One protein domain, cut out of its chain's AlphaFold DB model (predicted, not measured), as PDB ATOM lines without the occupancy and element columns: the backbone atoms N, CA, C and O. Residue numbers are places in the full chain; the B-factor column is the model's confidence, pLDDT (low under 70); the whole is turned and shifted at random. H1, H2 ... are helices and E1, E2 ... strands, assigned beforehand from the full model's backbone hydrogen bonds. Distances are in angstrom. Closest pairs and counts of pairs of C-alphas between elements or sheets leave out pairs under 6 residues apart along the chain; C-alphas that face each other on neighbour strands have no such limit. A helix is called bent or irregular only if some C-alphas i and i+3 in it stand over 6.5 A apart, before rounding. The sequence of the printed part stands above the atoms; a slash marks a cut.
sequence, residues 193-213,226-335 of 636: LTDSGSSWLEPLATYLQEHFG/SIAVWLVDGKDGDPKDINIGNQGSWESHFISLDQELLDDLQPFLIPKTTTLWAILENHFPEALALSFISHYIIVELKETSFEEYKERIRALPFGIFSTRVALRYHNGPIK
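What this domain is: This is residues 193 to 213 and 226 to 335 of the 636 residues of an uncharacterized protein of Pseudogymnoascus sp. VKM F-4281 (FW-2241) (UniProt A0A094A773). A twisted three-strand sheet, E1 E2 E3, forms a small body with H3 and H4 packed on it, while the helix H1 sits well away and makes an arm that lengthens the outline; residues 206 to 212 of H1 stick out. H2 is a short helix beyond the sheet, near H3, and residues 226 to 258 are a long stretch with no named element between the cut and H2. The printed part has 131 residues, with four named helices and three named strands in the order H1 H2 H3 E1 E2 H4 E3; the sheet runs E1, E2, E3 and is mixed. The class is mixed, helices and strands, with under half of the residues, 57, in named elements. The whole is only just loose, close to compact, with a radius of gyration of the C-alphas of 17.0 A and spans of 50 by 36 by 29 A.

Where its parts are: H1 is residues 198 to 212, 21.1 A long, from C-alpha 198 at (127.687, 111.184, 140.431). It is neither bent nor irregular, but only just: C-alphas 199 and 202 are 6.0 A apart. H2 is residues 259 to 264, and H3 is residues 273 to 282, 14.3 A long. E1 is residues 289 to 293, 12.6 A, and E2 is residues 296 to 301, 15.2 A. H4 is residues 306 to 314, 12.7 A. E3 is residues 326 to 331, 16.9 A, ending at C-alpha 331 at (106.158, 104.635, 125.610).

How they stand to each other: The sheet is only just strongly twisted, its C-alphas up to 4.3 A off its best plane. E1 and E2 form an antiparallel hairpin, with N 291 and O 298 2.9 A apart. E2 and E3 are parallel at 26 degrees, with N 299 and O 328 2.8 A apart; E2, H4, E3 is a strand-helix-strand unit, two parallel neighbour strands with a helix between. H3 and H4 make two layers with the sheet, helices on one face of it. H3 is over E1 at a height over the sheet of 9.2 A, slantwise at 51 degrees on the local plane; the closest C-alphas, of Leu 280 and Leu 290, are 6.2 A apart. H4 is on the sheet, and its closest C-alphas to E3, of Tyr 309 and Asn 331, are 6.5 A apart. H2 is close to H3 but not clearly touching, the closest C-alphas, of Leu 261 and Thr 275, being 5.7 A apart, at a steep tilt of 46 degrees, opposite ways. H1 is not on the sheet, and H1 and H2 are apart. In H3 every O i to N i+4 pair is within hydrogen-bond range; in H1 it is 9 of 11, in H2 1 of 2 and in H4 4 of 5.

The domain as a whole: The two C-alphas farthest apart, of His 211 and Asn 282, are 51.4 A apart. Residues 214 to 225 are not printed, and C-alphas 213 and 226 are 16.3 A apart across the cut. The link H4 to E3 is long. Low confidence, pLDDT under 70, covers residues 193 to 213, 226 to 243 and 335.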
ATOM      1  N   LEU A 193     138.662 122.433 140.308       44.12
ATOM      2  CA  LEU A 193     137.572 121.470 140.427       44.12
ATOM      3  C   LEU A 193     137.961 120.116 139.829       44.12
ATOM      4  O   LEU A 193     138.457 120.052 138.703       44.12
ATOM      5  N   THR A 194     137.694 119.052 140.581       45.75
ATOM      6  CA  THR A 194     137.764 117.665 140.100       45.75
ATOM      7  C   THR A 194     136.491 117.303 139.322       45.75
ATOM      8  O   THR A 194     135.416 117.814 139.622       45.75
ATOM      9  N   ASP A 195     136.627 116.488 138.269       41.47
ATOM     10  CA  ASP A 195     135.601 116.275 137.235       41.47
ATOM     11  C   ASP A 195     134.266 115.750 137.812       41.47
ATOM     12  O   ASP A 195     134.219 114.766 138.558       41.47
ATOM     13  N   SER A 196     133.179 116.442 137.475       44.16
ATOM     14  CA  SER A 196     131.858 116.379 138.108       44.16
ATOM     15  C   SER A 196     131.001 115.230 137.561       44.16
ATOM     16  O   SER A 196     130.244 115.386 136.599       44.16
ATOM     17  N   GLY A 197     131.110 114.056 138.181       51.41
ATOM     18  CA  GLY A 197     130.175 112.939 138.021       51.41
ATOM     19  C   GLY A 197     129.328 112.697 139.277       51.41
ATOM     20  O   GLY A 197     129.433 113.415 140.266       51.41
ATOM     21  N   SER A 198     128.522 111.623 139.285       49.78
ATOM     22  CA  SER A 198     127.687 111.184 140.431       49.78
ATOM     23  C   SER A 198     128.484 110.731 141.670       49.78
ATOM     24  O   SER A 198     127.917 110.133 142.583       49.78
ATOM     25  N   SER A 199     129.792 110.984 141.693       50.38
ATOM     26  CA  SER A 199     130.745 110.545 142.710       50.38
ATOM     27  C   SER A 199     130.555 111.225 144.062       50.38
ATOM     28  O   SER A 199     131.168 110.787 145.024       50.38
ATOM     29  N   TRP A 200     129.722 112.267 144.156       56.09
ATOM     30  CA  TRP A 200     129.373 112.936 145.415       56.09
ATOM     31  C   TRP A 200     128.196 112.280 146.143       56.09
ATOM     32  O   TRP A 200     128.125 112.303 147.371       56.09
ATOM     33  N   LEU A 201     127.287 111.660 145.385       54.06
ATOM     34  CA  LEU A 201     126.040 111.106 145.910       54.06
ATOM     35  C   LEU A 201     126.305 109.880 146.792       54.06
ATOM     36  O   LEU A 201     125.661 109.702 147.817       54.06
ATOM     37  N   GLU A 202     127.270 109.048 146.403       55.91
ATOM     38  CA  GLU A 202     127.628 107.816 147.112       55.91
ATOM     39  C   GLU A 202     128.376 108.085 148.435       55.91
ATOM     40  O   GLU A 202     127.956 107.537 149.456       55.91
ATOM     41  N   PRO A 203     129.379 108.986 148.503       56.31
ATOM     42  CA  PRO A 203     129.958 109.440 149.766       56.31
ATOM     43  C   PRO A 203     128.946 110.132 150.681       56.31
ATOM     44  O   PRO A 203     128.920 109.842 151.874       56.31
ATOM     45  N   LEU A 204     128.079 111.001 150.145       60.16
ATOM     46  CA  LEU A 204     127.039 111.656 150.941       60.16
ATOM     47  C   LEU A 204     126.023 110.640 151.477       60.16
ATOM     48  O   LEU A 204     125.649 110.709 152.646       60.16
ATOM     49  N   ALA A 205     125.590 109.681 150.653       55.91
ATOM     50  CA  ALA A 205     124.671 108.631 151.076       55.91
ATOM     51  C   ALA A 205     125.287 107.706 152.119       55.91
ATOM     52  O   ALA A 205     124.636 107.416 153.117       55.91
ATOM     53  N   THR A 206     126.551 107.326 151.939       57.19
ATOM     54  CA  THR A 206     127.308 106.545 152.922       57.19
ATOM     55  C   THR A 206     127.404 107.305 154.241       57.19
ATOM     56  O   THR A 206     127.052 106.767 155.285       57.19
ATOM     57  N   TYR A 207     127.760 108.590 154.201       58.62
ATOM     58  CA  TYR A 207     127.840 109.431 155.392       58.62
ATOM     59  C   TYR A 207     126.482 109.563 156.101       58.62
ATOM     60  O   TYR A 207     126.379 109.404 157.319       58.62
ATOM     61  N   LEU A 208     125.407 109.810 155.350       55.59
ATOM     62  CA  LEU A 208     124.060 109.920 155.911       55.59
ATOM     63  C   LEU A 208     123.554 108.581 156.474       55.59
ATOM     64  O   LEU A 208     122.887 108.559 157.512       55.59
ATOM     65  N   GLN A 209     123.916 107.463 155.850       53.62
ATOM     66  CA  GLN A 209     123.617 106.124 156.342       53.62
ATOM     67  C   GLN A 209     124.375 105.807 157.631       53.62
ATOM     68  O   GLN A 209     123.762 105.394 158.616       53.62
ATOM     69  N   GLU A 210     125.686 106.030 157.652       51.44
ATOM     70  CA  GLU A 210     126.561 105.698 158.778       51.44
ATOM     71  C   GLU A 210     126.285 106.570 160.007       51.44
ATOM     72  O   GLU A 210     126.301 106.076 161.136       51.44
ATOM     73  N   HIS A 211     125.985 107.854 159.803       48.72
ATOM     74  CA  HIS A 211     125.862 108.813 160.902       48.72
ATOM     75  C   HIS A 211     124.420 109.140 161.294       48.72
ATOM     76  O   HIS A 211     124.178 109.552 162.431       48.72
ATOM     77  N   PHE A 212     123.454 108.938 160.394       47.50
ATOM     78  CA  PHE A 212     122.050 109.292 160.626       47.50
ATOM     79  C   PHE A 212     121.075 108.139 160.356       47.50
ATOM     80  O   PHE A 212     119.870 108.314 160.532       47.50
ATOM     81  N   GLY A 213     121.569 106.956 159.967       44.06
ATOM     82  CA  GLY A 213     120.734 105.793 159.655       44.06
ATOM     83  C   GLY A 213     119.870 105.977 158.405       44.06
ATOM     84  O   GLY A 213     118.891 105.251 158.233       44.06
ATOM     85  N   SER A 226     117.086 120.748 156.593       36.09
ATOM     86  CA  SER A 226     117.279 121.114 155.191       36.09
ATOM     87  C   SER A 226     118.762 121.113 154.804       36.09
ATOM     88  O   SER A 226     119.492 122.043 155.146       36.09
ATOM     89  N   ILE A 227     119.208 120.090 154.075       40.62
ATOM     90  CA  ILE A 227     120.472 120.135 153.339       40.62
ATOM     91  C   ILE A 227     120.157 120.846 152.025       40.62
ATOM     92  O   ILE A 227     119.450 120.313 151.175       40.62
ATOM     93  N   ALA A 228     120.631 122.080 151.882       40.16
ATOM     94  CA  ALA A 228     120.591 122.779 150.607       40.16
ATOM     95  C   ALA A 228     121.817 122.350 149.797       40.16
ATOM     96  O   ALA A 228     122.941 122.709 150.145       40.16
ATOM     97  N   VAL A 229     121.609 121.583 148.728       45.53
ATOM     98  CA  VAL A 229     122.653 121.344 147.727       45.53
ATOM     99  C   VAL A 229     122.671 122.561 146.808       45.53
ATOM    100  O   VAL A 229     121.696 122.838 146.112       45.53
ATOM    101  N   TRP A 230     123.753 123.334 146.855       42.66
ATOM    102  CA  TRP A 230     123.984 124.413 145.900       42.66
ATOM    103  C   TRP A 230     124.575 123.812 144.631       42.66
ATOM    104  O   TRP A 230     125.734 123.413 144.631       42.66
ATOM    105  N   LEU A 231     123.778 123.758 143.567       43.59
ATOM    106  CA  LEU A 231     124.284 123.445 142.235       43.59
ATOM    107  C   LEU A 231     124.958 124.695 141.674       43.59
ATOM    108  O   LEU A 231     124.341 125.760 141.573       43.59
ATOM    109  N   VAL A 232     126.231 124.580 141.322       43.97
ATOM    110  CA  VAL A 232     126.971 125.651 140.673       43.97
ATOM    111  C   VAL A 232     126.795 125.524 139.166       43.97
ATOM    112  O   VAL A 232     127.197 124.545 138.534       43.97
ATOM    113  N   ASP A 233     126.201 126.564 138.586       39.00
ATOM    114  CA  ASP A 233     125.943 126.672 137.157       39.00
ATOM    115  C   ASP A 233     127.210 126.384 136.322       39.00
ATOM    116  O   ASP A 233     128.236 127.051 136.468       39.00
ATOM    117  N   GLY A 234     127.147 125.363 135.459       47.62
ATOM    118  CA  GLY A 234     128.252 124.956 134.584       47.62
ATOM    119  C   GLY A 234     129.329 124.082 135.239       47.62
ATOM    120  O   GLY A 234     130.339 123.811 134.591       47.62
ATOM    121  N   LYS A 235     129.136 123.657 136.495       40.03
ATOM    122  CA  LYS A 235     130.075 122.794 137.233       40.03
ATOM    123  C   LYS A 235     129.453 121.517 137.786       40.03
ATOM    124  O   LYS A 235     130.176 120.541 137.906       40.03
ATOM    125  N   ASP A 236     128.157 121.512 138.082       42.97
ATOM    126  CA  ASP A 236     127.452 120.334 138.589       42.97
ATOM    127  C   ASP A 236     126.457 119.793 137.551       42.97
ATOM    128  O   ASP A 236     125.891 120.551 136.758       42.97
ATOM    129  N   GLY A 237     126.252 118.472 137.545       48.44
ATOM    130  CA  GLY A 237     125.124 117.858 136.842       48.44
ATOM    131  C   GLY A 237     123.827 118.062 137.628       48.44
ATOM    132  O   GLY A 237     123.863 118.133 138.856       48.44
ATOM    133  N   ASP A 238     122.694 118.139 136.928       48.38
ATOM    134  CA  ASP A 238     121.386 118.246 137.579       48.38
ATOM    135  C   ASP A 238     121.140 117.037 138.519       48.38
ATOM    136  O   ASP A 238     121.679 115.945 138.274       48.38
ATOM    137  N   PRO A 239     120.360 117.205 139.606       49.31
ATOM    138  CA  PRO A 239     120.081 116.140 140.565       49.31
ATOM    139  C   PRO A 239     119.455 114.917 139.874       49.31
ATOM    140  O   PRO A 239     118.844 115.034 138.805       49.31
ATOM    141  N   LYS A 240     119.622 113.721 140.458       43.44
ATOM    142  CA  LYS A 240     119.066 112.477 139.891       43.44
ATOM    143  C   LYS A 240     117.567 112.412 140.185       43.44
ATOM    144  O   LYS A 240     117.118 111.629 141.013       43.44
ATOM    145  N   ASP A 241     116.828 113.202 139.421       55.72
ATOM    146  CA  ASP A 241     115.382 113.325 139.492       55.72
ATOM    147  C   ASP A 241     114.650 112.082 138.971       55.72
ATOM    148  O   ASP A 241     115.227 111.157 138.388       55.72
ATOM    149  N   ILE A 242     113.328 112.122 139.147       60.41
ATOM    150  CA  ILE A 242     112.324 111.204 138.604       60.41
ATOM    151  C   ILE A 242     112.744 110.662 137.221       60.41
ATOM    152  O   ILE A 242     112.629 111.341 136.199       60.41
ATOM    153  N   ASN A 243     113.206 109.409 137.181       65.75
ATOM    154  CA  ASN A 243     113.666 108.759 135.953       65.75
ATOM    155  C   ASN A 243     112.468 108.312 135.098       65.75
ATOM    156  O   ASN A 243     112.120 107.130 135.059       65.75
ATOM    157  N   ILE A 244     111.797 109.272 134.455       77.50
ATOM    158  CA  ILE A 244     110.714 109.008 133.507       77.50
ATOM    159  C   ILE A 244     111.236 109.104 132.077       77.50
ATOM    160  O   ILE A 244     111.741 110.132 131.623       77.50
ATOM    161  N   GLY A 245     111.003 108.019 131.346       85.56
ATOM    162  CA  GLY A 245     111.278 107.929 129.924       85.56
ATOM    163  C   GLY A 245     112.726 107.582 129.583       85.56
ATOM    164  O   GLY A 245     113.598 107.419 130.433       85.56
ATOM    165  N   ASN A 246     112.978 107.446 128.287       91.06
ATOM    166  CA  ASN A 246     114.265 107.085 127.711       91.06
ATOM    167  C   ASN A 246     114.823 108.239 126.873       91.06
ATOM    168  O   ASN A 246     114.077 109.077 126.375       91.06
ATOM    169  N   GLN A 247     116.144 108.301 126.730       91.38
ATOM    170  CA  GLN A 247     116.792 109.236 125.807       91.38
ATOM    171  C   GLN A 247     116.686 108.737 124.365       91.38
ATOM    172  O   GLN A 247     116.625 107.528 124.124       91.38
ATOM    173  N   GLY A 248     116.692 109.681 123.424       91.12
ATOM    174  CA  GLY A 248     116.914 109.385 122.010       91.12
ATOM    175  C   GLY A 248     118.354 108.935 121.740       91.12
ATOM    176  O   GLY A 248     119.168 108.797 122.657       91.12
ATOM    177  N   SER A 249     118.698 108.709 120.473       88.75
ATOM    178  CA  SER A 249     120.076 108.354 120.101       88.75
ATOM    179  C   SER A 249     120.964 109.590 120.015       88.75
ATOM    180  O   SER A 249     120.582 110.551 119.361       88.75
ATOM    181  N   TRP A 250     122.185 109.551 120.554       82.44
ATOM    182  CA  TRP A 250     123.172 110.630 120.361       82.44
ATOM    183  C   TRP A 250     123.601 110.802 118.895       82.44
ATOM    184  O   TRP A 250     124.079 111.860 118.498       82.44
ATOM    185  N   GLU A 251     123.428 109.758 118.081       80.94
ATOM    186  CA  GLU A 251     123.671 109.801 116.635       80.94
ATOM    187  C   GLU A 251     122.557 110.544 115.881       80.94
ATOM    188  O   GLU A 251     122.727 110.916 114.720       80.94
ATOM    189  N   SER A 252     121.409 110.764 116.529       74.06
ATOM    190  CA  SER A 252     120.334 111.589 115.988       74.06
ATOM    191  C   SER A 252     120.629 113.081 116.185       74.06
ATOM    192  O   SER A 252     121.429 113.490 117.027       74.06
ATOM    193  N   HIS A 253     119.966 113.922 115.395       87.19
ATOM    194  CA  HIS A 253     120.154 115.369 115.455       87.19
ATOM    195  C   HIS A 253     119.504 115.966 116.711       87.19
ATOM    196  O   HIS A 253     118.488 115.477 117.196       87.19
ATOM    197  N   PHE A 254     120.060 117.074 117.200       94.00
ATOM    198  CA  PHE A 254     119.392 117.927 118.181       94.00
ATOM    199  C   PHE A 254     118.265 118.709 117.505       94.00
ATOM    200  O   PHE A 254     118.408 119.127 116.351       94.00
ATOM    201  N   ILE A 255     117.166 118.959 118.219       95.56
ATOM    202  CA  ILE A 255     116.173 119.921 117.731       95.56
ATOM    203  C   ILE A 255     116.704 121.342 117.938       95.56
ATOM    204  O   ILE A 255     117.260 121.663 118.989       95.56
ATOM    205  N   SER A 256     116.534 122.192 116.928       95.81
ATOM    206  CA  SER A 256     116.795 123.628 117.025       95.81
ATOM    207  C   SER A 256     115.468 124.339 117.234       95.81
ATOM    208  O   SER A 256     114.538 124.116 116.461       95.81
ATOM    209  N   LEU A 257     115.392 125.184 118.259       96.50
ATOM    210  CA  LEU A 257     114.218 126.002 118.557       96.50
ATOM    211  C   LEU A 257     114.533 127.479 118.317       96.50
ATOM    212  O   LEU A 257     115.693 127.891 118.378       96.50
ATOM    213  N   ASP A 258     113.493 128.272 118.073       96.38
ATOM    214  CA  ASP A 258     113.609 129.728 118.038       96.38
ATOM    215  C   ASP A 258     114.022 130.274 119.412       96.38
ATOM    216  O   ASP A 258     113.648 129.725 120.452       96.38
ATOM    217  N   GLN A 259     114.754 131.394 119.421       96.06
ATOM    218  CA  GLN A 259     115.297 131.979 120.654       96.06
ATOM    219  C   GLN A 259     114.209 132.281 121.696       96.06
ATOM    220  O   GLN A 259     114.419 132.038 122.878       96.06
ATOM    221  N   GLU A 260     113.026 132.731 121.266       96.06
ATOM    222  CA  GLU A 260     111.901 133.005 122.173       96.06
ATOM    223  C   GLU A 260     111.434 131.752 122.932       96.06
ATOM    224  O   GLU A 260     111.081 131.835 124.107       96.06
ATOM    225  N   LEU A 261     111.451 130.582 122.279       96.31
ATOM    226  CA  LEU A 261     111.105 129.315 122.922       96.31
ATOM    227  C   LEU A 261     112.226 128.867 123.863       96.31
ATOM    228  O   LEU A 261     111.942 128.393 124.957       96.31
ATOM    229  N   LEU A 262     113.489 129.039 123.454       95.81
ATOM    230  CA  LEU A 262     114.657 128.694 124.271       95.81
ATOM    231  C   LEU A 262     114.724 129.511 125.562       95.81
ATOM    232  O   LEU A 262     114.990 128.945 126.618       95.81
ATOM    233  N   ASP A 263     114.436 130.811 125.494       94.38
ATOM    234  CA  ASP A 263     114.449 131.704 126.657       94.38
ATOM    235  C   ASP A 263     113.439 131.267 127.734       94.38
ATOM    236  O   ASP A 263     113.652 131.499 128.927       94.38
ATOM    237  N   ASP A 264     112.353 130.613 127.310       95.69
ATOM    238  CA  ASP A 264     111.288 130.081 128.163       95.69
ATOM    239  C   ASP A 264     111.587 128.658 128.684       95.69
ATOM    240  O   ASP A 264     110.914 128.192 129.602       95.69
ATOM    241  N   LEU A 265     112.600 127.972 128.134       94.94
ATOM    242  CA  LEU A 265     113.043 126.637 128.545       94.94
ATOM    243  C   LEU A 265     114.252 126.706 129.480       94.94
ATOM    244  O   LEU A 265     115.403 126.524 129.069       94.94
ATOM    245  N   GLN A 266     113.972 126.899 130.765       91.38
ATOM    246  CA  GLN A 266     114.983 126.922 131.819       91.38
ATOM    247  C   GLN A 266     114.743 125.778 132.818       91.38
ATOM    248  O   GLN A 266     113.590 125.509 133.161       91.38
ATOM    249  N   PRO A 267     115.799 125.094 133.301       87.31
ATOM    250  CA  PRO A 267     115.656 124.079 134.341       87.31
ATOM    251  C   PRO A 267     114.895 124.620 135.556       87.31
ATOM    252  O   PRO A 267     115.143 125.744 135.994       87.31
ATOM    253  N   PHE A 268     113.968 123.823 136.094       83.81
ATOM    254  CA  PHE A 268     113.169 124.132 137.291       83.81
ATOM    255  C   PHE A 268     112.221 125.341 137.177       83.81
ATOM    256  O   PHE A 268     111.544 125.695 138.148       83.81
ATOM    257  N   LEU A 269     112.114 125.939 135.988       89.88
ATOM    258  CA  LEU A 269     111.104 126.936 135.660       89.88
ATOM    259  C   LEU A 269     110.077 126.320 134.717       89.88
ATOM    260  O   LEU A 269     110.405 125.845 133.635       89.88
ATOM    261  N   ILE A 270     108.816 126.325 135.146       92.75
ATOM    262  CA  ILE A 270     107.714 125.728 134.395       92.75
ATOM    263  C   ILE A 270     107.449 126.600 133.156       92.75
ATOM    264  O   ILE A 270     107.011 127.748 133.307       92.75
ATOM    265  N   PRO A 271     107.668 126.079 131.934       94.81
ATOM    266  CA  PRO A 271     107.532 126.855 130.710       94.81
ATOM    267  C   PRO A 271     106.066 127.174 130.416       94.81
ATOM    268  O   PRO A 271     105.129 126.513 130.886       94.81
ATOM    269  N   LYS A 272     105.838 128.187 129.584       94.12
ATOM    270  CA  LYS A 272     104.499 128.561 129.126       94.12
ATOM    271  C   LYS A 272     103.875 127.423 128.328       94.12
ATOM    272  O   LYS A 272     104.521 126.749 127.526       94.12
ATOM    273  N   THR A 273     102.561 127.292 128.461       91.44
ATOM    274  CA  THR A 273     101.754 126.347 127.683       91.44
ATOM    275  C   THR A 273     101.961 126.538 126.175       91.44
ATOM    276  O   THR A 273     102.053 125.565 125.435       91.44
ATOM    277  N   THR A 274     102.093 127.784 125.706       93.06
ATOM    278  CA  THR A 274     102.354 128.108 124.292       93.06
ATOM    279  C   THR A 274     103.697 127.581 123.798       93.06
ATOM    280  O   THR A 274     103.773 127.121 122.663       93.06
ATOM    281  N   THR A 275     104.726 127.602 124.647       95.62
ATOM    282  CA  THR A 275     106.060 127.079 124.332       95.62
ATOM    283  C   THR A 275     106.001 125.570 124.131       95.62
ATOM    284  O   THR A 275     106.417 125.063 123.091       95.62
ATOM    285  N   LEU A 276     105.389 124.850 125.079       95.50
ATOM    286  CA  LEU A 276     105.209 123.401 124.976       95.50
ATOM    287  C   LEU A 276     104.353 123.012 123.762       95.50
ATOM    288  O   LEU A 276     104.671 122.049 123.069       95.50
ATOM    289  N   TRP A 277     103.305 123.784 123.456       93.56
ATOM    290  CA  TRP A 277     102.488 123.566 122.261       93.56
ATOM    291  C   TRP A 277     103.269 123.757 120.964       93.56
ATOM    292  O   TRP A 277     103.162 122.911 120.080       93.56
ATOM    293  N   ALA A 278     104.064 124.823 120.848       95.25
ATOM    294  CA  ALA A 278     104.881 125.062 119.661       95.25
ATOM    295  C   ALA A 278     105.866 123.907 119.424       95.25
ATOM    296  O   ALA A 278     106.006 123.433 118.298       95.25
ATOM    297  N   ILE A 279     106.485 123.392 120.491       96.56
ATOM    298  CA  ILE A 279     107.387 122.234 120.416       96.56
ATOM    299  C   ILE A 279     106.626 120.975 119.975       96.56
ATOM    300  O   ILE A 279     107.061 120.269 119.064       96.56
ATOM    301  N   LEU A 280     105.465 120.710 120.583       94.75
ATOM    302  CA  LEU A 280     104.621 119.561 120.253       94.75
ATOM    303  C   LEU A 280     104.100 119.600 118.803       94.75
ATOM    304  O   LEU A 280     103.983 118.557 118.163       94.75
ATOM    305  N   GLU A 281     103.758 120.773 118.272       92.00
ATOM    306  CA  GLU A 281     103.235 120.911 116.905       92.00
ATOM    307  C   GLU A 281     104.343 120.857 115.849       92.00
ATOM    308  O   GLU A 281     104.185 120.158 114.848       92.00
ATOM    309  N   ASN A 282     105.466 121.537 116.087       94.50
ATOM    310  CA  ASN A 282     106.507 121.711 115.072       94.50
ATOM    311  C   ASN A 282     107.541 120.577 115.053       94.50
ATOM    312  O   ASN A 282     108.101 120.292 113.997       94.50
ATOM    313  N   HIS A 283     107.802 119.928 116.194       95.19
ATOM    314  CA  HIS A 283     108.874 118.930 116.312       95.19
ATOM    315  C   HIS A 283     108.375 117.519 116.631       95.19
ATOM    316  O   HIS A 283     109.029 116.550 116.251       95.19
ATOM    317  N   PHE A 284     107.214 117.380 117.282       94.69
ATOM    318  CA  PHE A 284     106.657 116.076 117.664       94.69
ATOM    319  C   PHE A 284     105.184 115.912 117.252       94.69
ATOM    320  O   PHE A 284     104.329 115.619 118.094       94.69
ATOM    321  N   PRO A 285     104.844 116.066 115.958       90.94
ATOM    322  CA  PRO A 285     103.453 116.057 115.508       90.94
ATOM    323  C   PRO A 285     102.709 114.751 115.836       90.94
ATOM    324  O   PRO A 285     101.505 114.799 116.087       90.94
ATOM    325  N   GLU A 286     103.423 113.624 115.904       88.25
ATOM    326  CA  GLU A 286     102.884 112.297 116.238       88.25
ATOM    327  C   GLU A 286     102.786 112.004 117.745       88.25
ATOM    328  O   GLU A 286     102.260 110.959 118.133       88.25
ATOM    329  N   ALA A 287     103.334 112.866 118.604       91.69
ATOM    330  CA  ALA A 287     103.250 112.665 120.043       91.69
ATOM    331  C   ALA A 287     101.829 112.948 120.548       91.69
ATOM    332  O   ALA A 287     101.149 113.868 120.077       91.69
ATOM    333  N   LEU A 288     101.406 112.158 121.535       87.31
ATOM    334  CA  LEU A 288     100.126 112.309 122.224       87.31
ATOM    335  C   LEU A 288     100.142 113.566 123.099       87.31
ATOM    336  O   LEU A 288      99.187 114.348 123.115       87.31
ATOM    337  N   ALA A 289     101.251 113.756 123.812       90.56
ATOM    338  CA  ALA A 289     101.439 114.828 124.773       90.56
ATOM    339  C   ALA A 289     102.909 115.237 124.893       90.56
ATOM    340  O   ALA A 289     103.823 114.505 124.502       90.56
ATOM    341  N   LEU A 290     103.110 116.411 125.479       94.50
ATOM    342  CA  LEU A 290     104.399 116.923 125.908       94.50
ATOM    343  C   LEU A 290     104.283 117.339 127.377       94.50
ATOM    344  O   LEU A 290     103.467 118.198 127.717       94.50
ATOM    345  N   SER A 291     105.105 116.741 128.231       93.06
ATOM    346  CA  SER A 291     105.138 117.012 129.668       93.06
ATOM    347  C   SER A 291     106.476 117.627 130.048       93.06
ATOM    348  O   SER A 291     107.511 116.995 129.877       93.06
ATOM    349  N   PHE A 292     106.473 118.847 130.574       93.88
ATOM    350  CA  PHE A 292     107.625 119.396 131.279       93.88
ATOM    351  C   PHE A 292     107.540 118.988 132.745       93.88
ATOM    352  O   PHE A 292     106.535 119.305 133.378       93.88
ATOM    353  N   ILE A 293     108.556 118.312 133.282       89.19
ATOM    354  CA  ILE A 293     108.610 117.865 134.681       89.19
ATOM    355  C   ILE A 293     110.014 118.112 135.227       89.19
ATOM    356  O   ILE A 293     110.980 117.537 134.726       89.19
ATOM    357  N   SER A 294     110.118 118.943 136.266       84.00
ATOM    358  CA  SER A 294     111.376 119.408 136.860       84.00
ATOM    359  C   SER A 294     112.272 120.132 135.842       84.00
ATOM    360  O   SER A 294     112.165 121.345 135.669       84.00
ATOM    361  N   HIS A 295     113.111 119.394 135.120       88.00
ATOM    362  CA  HIS A 295     114.009 119.889 134.075       88.00
ATOM    363  C   HIS A 295     113.976 119.015 132.806       88.00
ATOM    364  O   HIS A 295     114.830 119.150 131.930       88.00
ATOM    365  N   TYR A 296     112.988 118.125 132.693       91.38
ATOM    366  CA  TYR A 296     112.787 117.258 131.537       91.38
ATOM    367  C   TYR A 296     111.604 117.720 130.697       91.38
ATOM    368  O   TYR A 296     110.520 117.943 131.226       91.38
ATOM    369  N   ILE A 297     111.778 117.757 129.379       95.38
ATOM    370  CA  ILE A 297     110.675 117.630 128.427       95.38
ATOM    371  C   ILE A 297     110.526 116.152 128.095       95.38
ATOM    372  O   ILE A 297     111.432 115.532 127.541       95.38
ATOM    373  N   ILE A 298     109.366 115.597 128.411       94.88
ATOM    374  CA  ILE A 298     109.009 114.214 128.145       94.88
ATOM    375  C   ILE A 298     107.976 114.195 127.021       94.88
ATOM    376  O   ILE A 298     106.868 114.718 127.151       94.88
ATOM    377  N   VAL A 299     108.355 113.584 125.907       96.12
ATOM    378  CA  VAL A 299     107.502 113.360 124.743       96.12
ATOM    379  C   VAL A 299     106.749 112.045 124.942       96.12
ATOM    380  O   VAL A 299     107.350 110.969 124.951       96.12
ATOM    381  N   GLU A 300     105.432 112.117 125.098       92.81
ATOM    382  CA  GLU A 300     104.576 110.944 125.294       92.81
ATOM    383  C   GLU A 300     104.145 110.390 123.936       92.81
ATOM    384  O   GLU A 300     103.390 111.024 123.194       92.81
ATOM    385  N   LEU A 301     104.647 109.209 123.585       92.50
ATOM    386  CA  LEU A 301     104.386 108.567 122.297       92.50
ATOM    387  C   LEU A 301     103.195 107.608 122.392       92.50
ATOM    388  O   LEU A 301     102.812 107.189 123.482       92.50
ATOM    389  N   LYS A 302     102.622 107.211 121.246       89.50
ATOM    390  CA  LYS A 302     101.690 106.070 121.195       89.50
ATOM    391  C   LYS A 302     102.384 104.828 121.762       89.50
ATOM    392  O   LYS A 302     103.528 104.563 121.397       89.50
ATOM    393  N   GLU A 303     101.690 104.104 122.637       88.38
ATOM    394  CA  GLU A 303     102.205 102.869 123.225       88.38
ATOM    395  C   GLU A 303     102.376 101.802 122.137       88.38
ATOM    396  O   GLU A 303     101.448 101.516 121.377       88.38
ATOM    397  N   THR A 304     103.573 101.232 122.053       91.88
ATOM    398  CA  THR A 304     103.920 100.121 121.157       91.88
ATOM    399  C   THR A 304     104.602  99.007 121.945       91.88
ATOM    400  O   THR A 304     104.858  99.143 123.147       91.88
ATOM    401  N   SER A 305     104.956  97.898 121.287       93.56
ATOM    402  CA  SER A 305     105.807  96.897 121.936       93.56
ATOM    403  C   SER A 305     107.159  97.503 122.340       93.56
ATOM    404  O   SER A 305     107.613  98.498 121.768       93.56
ATOM    405  N   PHE A 306     107.816  96.906 123.338       91.31
ATOM    406  CA  PHE A 306     109.105  97.395 123.833       91.31
ATOM    407  C   PHE A 306     110.178  97.454 122.733       91.31
ATOM    408  O   PHE A 306     110.926  98.427 122.672       91.31
ATOM    409  N   GLU A 307     110.229  96.458 121.843       95.06
ATOM    410  CA  GLU A 307     111.202  96.435 120.742       95.06
ATOM    411  C   GLU A 307     110.906  97.513 119.694       95.06
ATOM    412  O   GLU A 307     111.811  98.244 119.302       95.06
ATOM    413  N   GLU A 308     109.640  97.696 119.301       95.75
ATOM    414  CA  GLU A 308     109.252  98.792 118.397       95.75
ATOM    415  C   GLU A 308     109.575 100.158 119.002       95.75
ATOM    416  O   GLU A 308     110.107 101.033 118.321       95.75
ATOM    417  N   TYR A 309     109.300 100.333 120.295       94.50
ATOM    418  CA  TYR A 309     109.606 101.565 121.010       94.50
ATOM    419  C   TYR A 309     111.117 101.826 121.049       94.50
ATOM    420  O   TYR A 309     111.560 102.939 120.768       94.50
ATOM    421  N   LYS A 310     111.921 100.795 121.330       93.88
ATOM    422  CA  LYS A 310     113.385 100.869 121.350       93.88
ATOM    423  C   LYS A 310     113.973 101.225 119.985       93.88
ATOM    424  O   LYS A 310     114.910 102.020 119.923       93.88
ATOM    425  N   GLU A 311     113.445 100.668 118.899       94.38
ATOM    426  CA  GLU A 311     113.854 101.068 117.548       94.38
ATOM    427  C   GLU A 311     113.418 102.502 117.238       94.38
ATOM    428  O   GLU A 311     114.209 103.291 116.720       94.38
ATOM    429  N   ARG A 312     112.195 102.884 117.629       94.00
ATOM    430  CA  ARG A 312     111.671 104.237 117.424       94.00
ATOM    431  C   ARG A 312     112.545 105.291 118.098       94.00
ATOM    432  O   ARG A 312     112.931 106.248 117.434       94.00
ATOM    433  N   ILE A 313     112.912 105.120 119.372       94.44
ATOM    434  CA  ILE A 313     113.732 106.113 120.095       94.44
ATOM    435  C   ILE A 313     115.127 106.302 119.489       94.44
ATOM    436  O   ILE A 313     115.693 107.383 119.618       94.44
ATOM    437  N   ARG A 314     115.677 105.309 118.772       93.31
ATOM    438  CA  ARG A 314     116.974 105.470 118.091       93.31
ATOM    439  C   ARG A 314     116.924 106.487 116.956       93.31
ATOM    440  O   ARG A 314     117.940 107.104 116.657       93.31
ATOM    441  N   ALA A 315     115.761 106.652 116.334       93.25
ATOM    442  CA  ALA A 315     115.545 107.632 115.276       93.25
ATOM    443  C   ALA A 315     115.128 109.014 115.812       93.25
ATOM    444  O   ALA A 315     115.057 109.968 115.039       93.25
ATOM    445  N   LEU A 316     114.832 109.128 117.112       95.56
ATOM    446  CA  LEU A 316     114.347 110.363 117.719       95.56
ATOM    447  C   LEU A 316     115.496 111.216 118.276       95.56
ATOM    448  O   LEU A 316     116.465 110.640 118.778       95.56
ATOM    449  N   PRO A 317     115.359 112.559 118.227       96.38
ATOM    450  CA  PRO A 317     116.355 113.510 118.709       96.38
ATOM    451  C   PRO A 317     116.918 113.198 120.096       96.38
ATOM    452  O   PRO A 317     116.186 112.868 121.026       96.38
ATOM    453  N   PHE A 318     118.224 113.384 120.276       94.50
ATOM    454  CA  PHE A 318     118.842 113.212 121.590       94.50
ATOM    455  C   PHE A 318     118.406 114.295 122.586       94.50
ATOM    456  O   PHE A 318     118.190 114.029 123.766       94.50
ATOM    457  N   GLY A 319     118.307 115.535 122.105       94.88
ATOM    458  CA  GLY A 319     118.155 116.709 122.948       94.88
ATOM    459  C   GLY A 319     117.737 117.950 122.175       94.88
ATOM    460  O   GLY A 319     117.542 117.930 120.957       94.88
ATOM    461  N   ILE A 320     117.627 119.046 122.916       96.12
ATOM    462  CA  ILE A 320     117.336 120.380 122.399       96.12
ATOM    463  C   ILE A 320     118.641 121.171 122.408       96.12
ATOM    464  O   ILE A 320     119.342 121.212 123.417       96.12
ATOM    465  N   PHE A 321     119.004 121.759 121.272       94.44
ATOM    466  CA  PHE A 321     120.230 122.541 121.169       94.44
ATOM    467  C   PHE A 321     120.133 123.816 122.024       94.44
ATOM    468  O   PHE A 321     119.073 124.433 122.102       94.44
ATOM    469  N   SER A 322     121.245 124.226 122.642       92.88
ATOM    470  CA  SER A 322     121.350 125.465 123.439       92.88
ATOM    471  C   SER A 322     120.434 125.571 124.671       92.88
ATOM    472  O   SER A 322     120.154 126.676 125.126       92.88
ATOM    473  N   THR A 323     120.003 124.456 125.262       94.00
ATOM    474  CA  THR A 323     119.348 124.449 126.582       94.00
ATOM    475  C   THR A 323     119.841 123.278 127.427       94.00
ATOM    476  O   THR A 323     120.369 122.295 126.910       94.00
ATOM    477  N   ARG A 324     119.684 123.400 128.747       89.50
ATOM    478  CA  ARG A 324     119.936 122.317 129.708       89.50
ATOM    479  C   ARG A 324     118.706 121.470 129.997       89.50
ATOM    480  O   ARG A 324     118.830 120.419 130.609       89.50
ATOM    481  N   VAL A 325     117.532 121.904 129.539       91.75
ATOM    482  CA  VAL A 325     116.312 121.108 129.649       91.75
ATOM    483  C   VAL A 325     116.488 119.832 128.829       91.75
ATOM    484  O   VAL A 325     116.657 119.869 127.608       91.75
ATOM    485  N   ALA A 326     116.476 118.691 129.511       91.94
ATOM    486  CA  ALA A 326     116.744 117.403 128.896       91.94
ATOM    487  C   ALA A 326     115.504 116.872 128.166       91.94
ATOM    488  O   ALA A 326     114.375 117.038 128.622       91.94
ATOM    489  N   LEU A 327     115.716 116.193 127.040       95.44
ATOM    490  CA  LEU A 327     114.649 115.589 126.248       95.44
ATOM    491  C   LEU A 327     114.557 114.087 126.538       95.44
ATOM    492  O   LEU A 327     115.559 113.369 126.522       95.44
ATOM    493  N   ARG A 328     113.347 113.613 126.817       94.94
ATOM    494  CA  ARG A 328     113.033 112.211 127.108       94.94
ATOM    495  C   ARG A 328     111.809 111.779 126.312       94.94
ATOM    496  O   ARG A 328     110.979 112.595 125.924       94.94
ATOM    497  N   TYR A 329     111.670 110.478 126.120       95.25
ATOM    498  CA  TYR A 329     110.548 109.852 125.433       95.25
ATOM    499  C   TYR A 329     109.875 108.864 126.367       95.25
ATOM    500  O   TYR A 329     110.565 108.137 127.071       95.25
ATOM    501  N   HIS A 330     108.553 108.765 126.340       93.00
ATOM    502  CA  HIS A 330     107.808 107.769 127.109       93.00
ATOM    503  C   HIS A 330     106.959 106.901 126.169       93.00
ATOM    504  O   HIS A 330     106.364 107.414 125.220       93.00
ATOM    505  N   ASN A 331     106.946 105.583 126.401       91.06
ATOM    506  CA  ASN A 331     106.158 104.635 125.610       91.06
ATOM    507  C   ASN A 331     104.719 104.594 126.133       91.06
ATOM    508  O   ASN A 331     104.447 103.933 127.134       91.06
ATOM    509  N   GLY A 332     103.815 105.311 125.474       86.44
ATOM    510  CA  GLY A 332     102.459 105.535 125.962       86.44
ATOM    511  C   GLY A 332     102.321 106.843 126.747       86.44
ATOM    512  O   GLY A 332     103.313 107.529 127.021       86.44
ATOM    513  N   PRO A 333     101.088 107.209 127.129       81.12
ATOM    514  CA  PRO A 333     100.851 108.348 128.004       81.12
ATOM    515  C   PRO A 333     101.495 108.131 129.383       81.12
ATOM    516  O   PRO A 333     101.514 107.010 129.893       81.12
ATOM    517  N   ILE A 334     101.975 109.205 130.015       77.19
ATOM    518  CA  ILE A 334     102.394 109.220 131.428       77.19
ATOM    519  C   ILE A 334     101.117 109.227 132.274       77.19
ATOM    520  O   ILE A 334     100.757 110.206 132.916       77.19
ATOM    521  N   LYS A 335     100.370 108.130 132.207       64.88
ATOM    522  CA  LYS A 335      99.324 107.790 133.168       64.88
ATOM    523  C   LYS A 335      99.874 106.688 134.056       64.88
ATOM    524  O   LYS A 335     100.678 105.869 133.604       64.88
TER     525      LYS A 335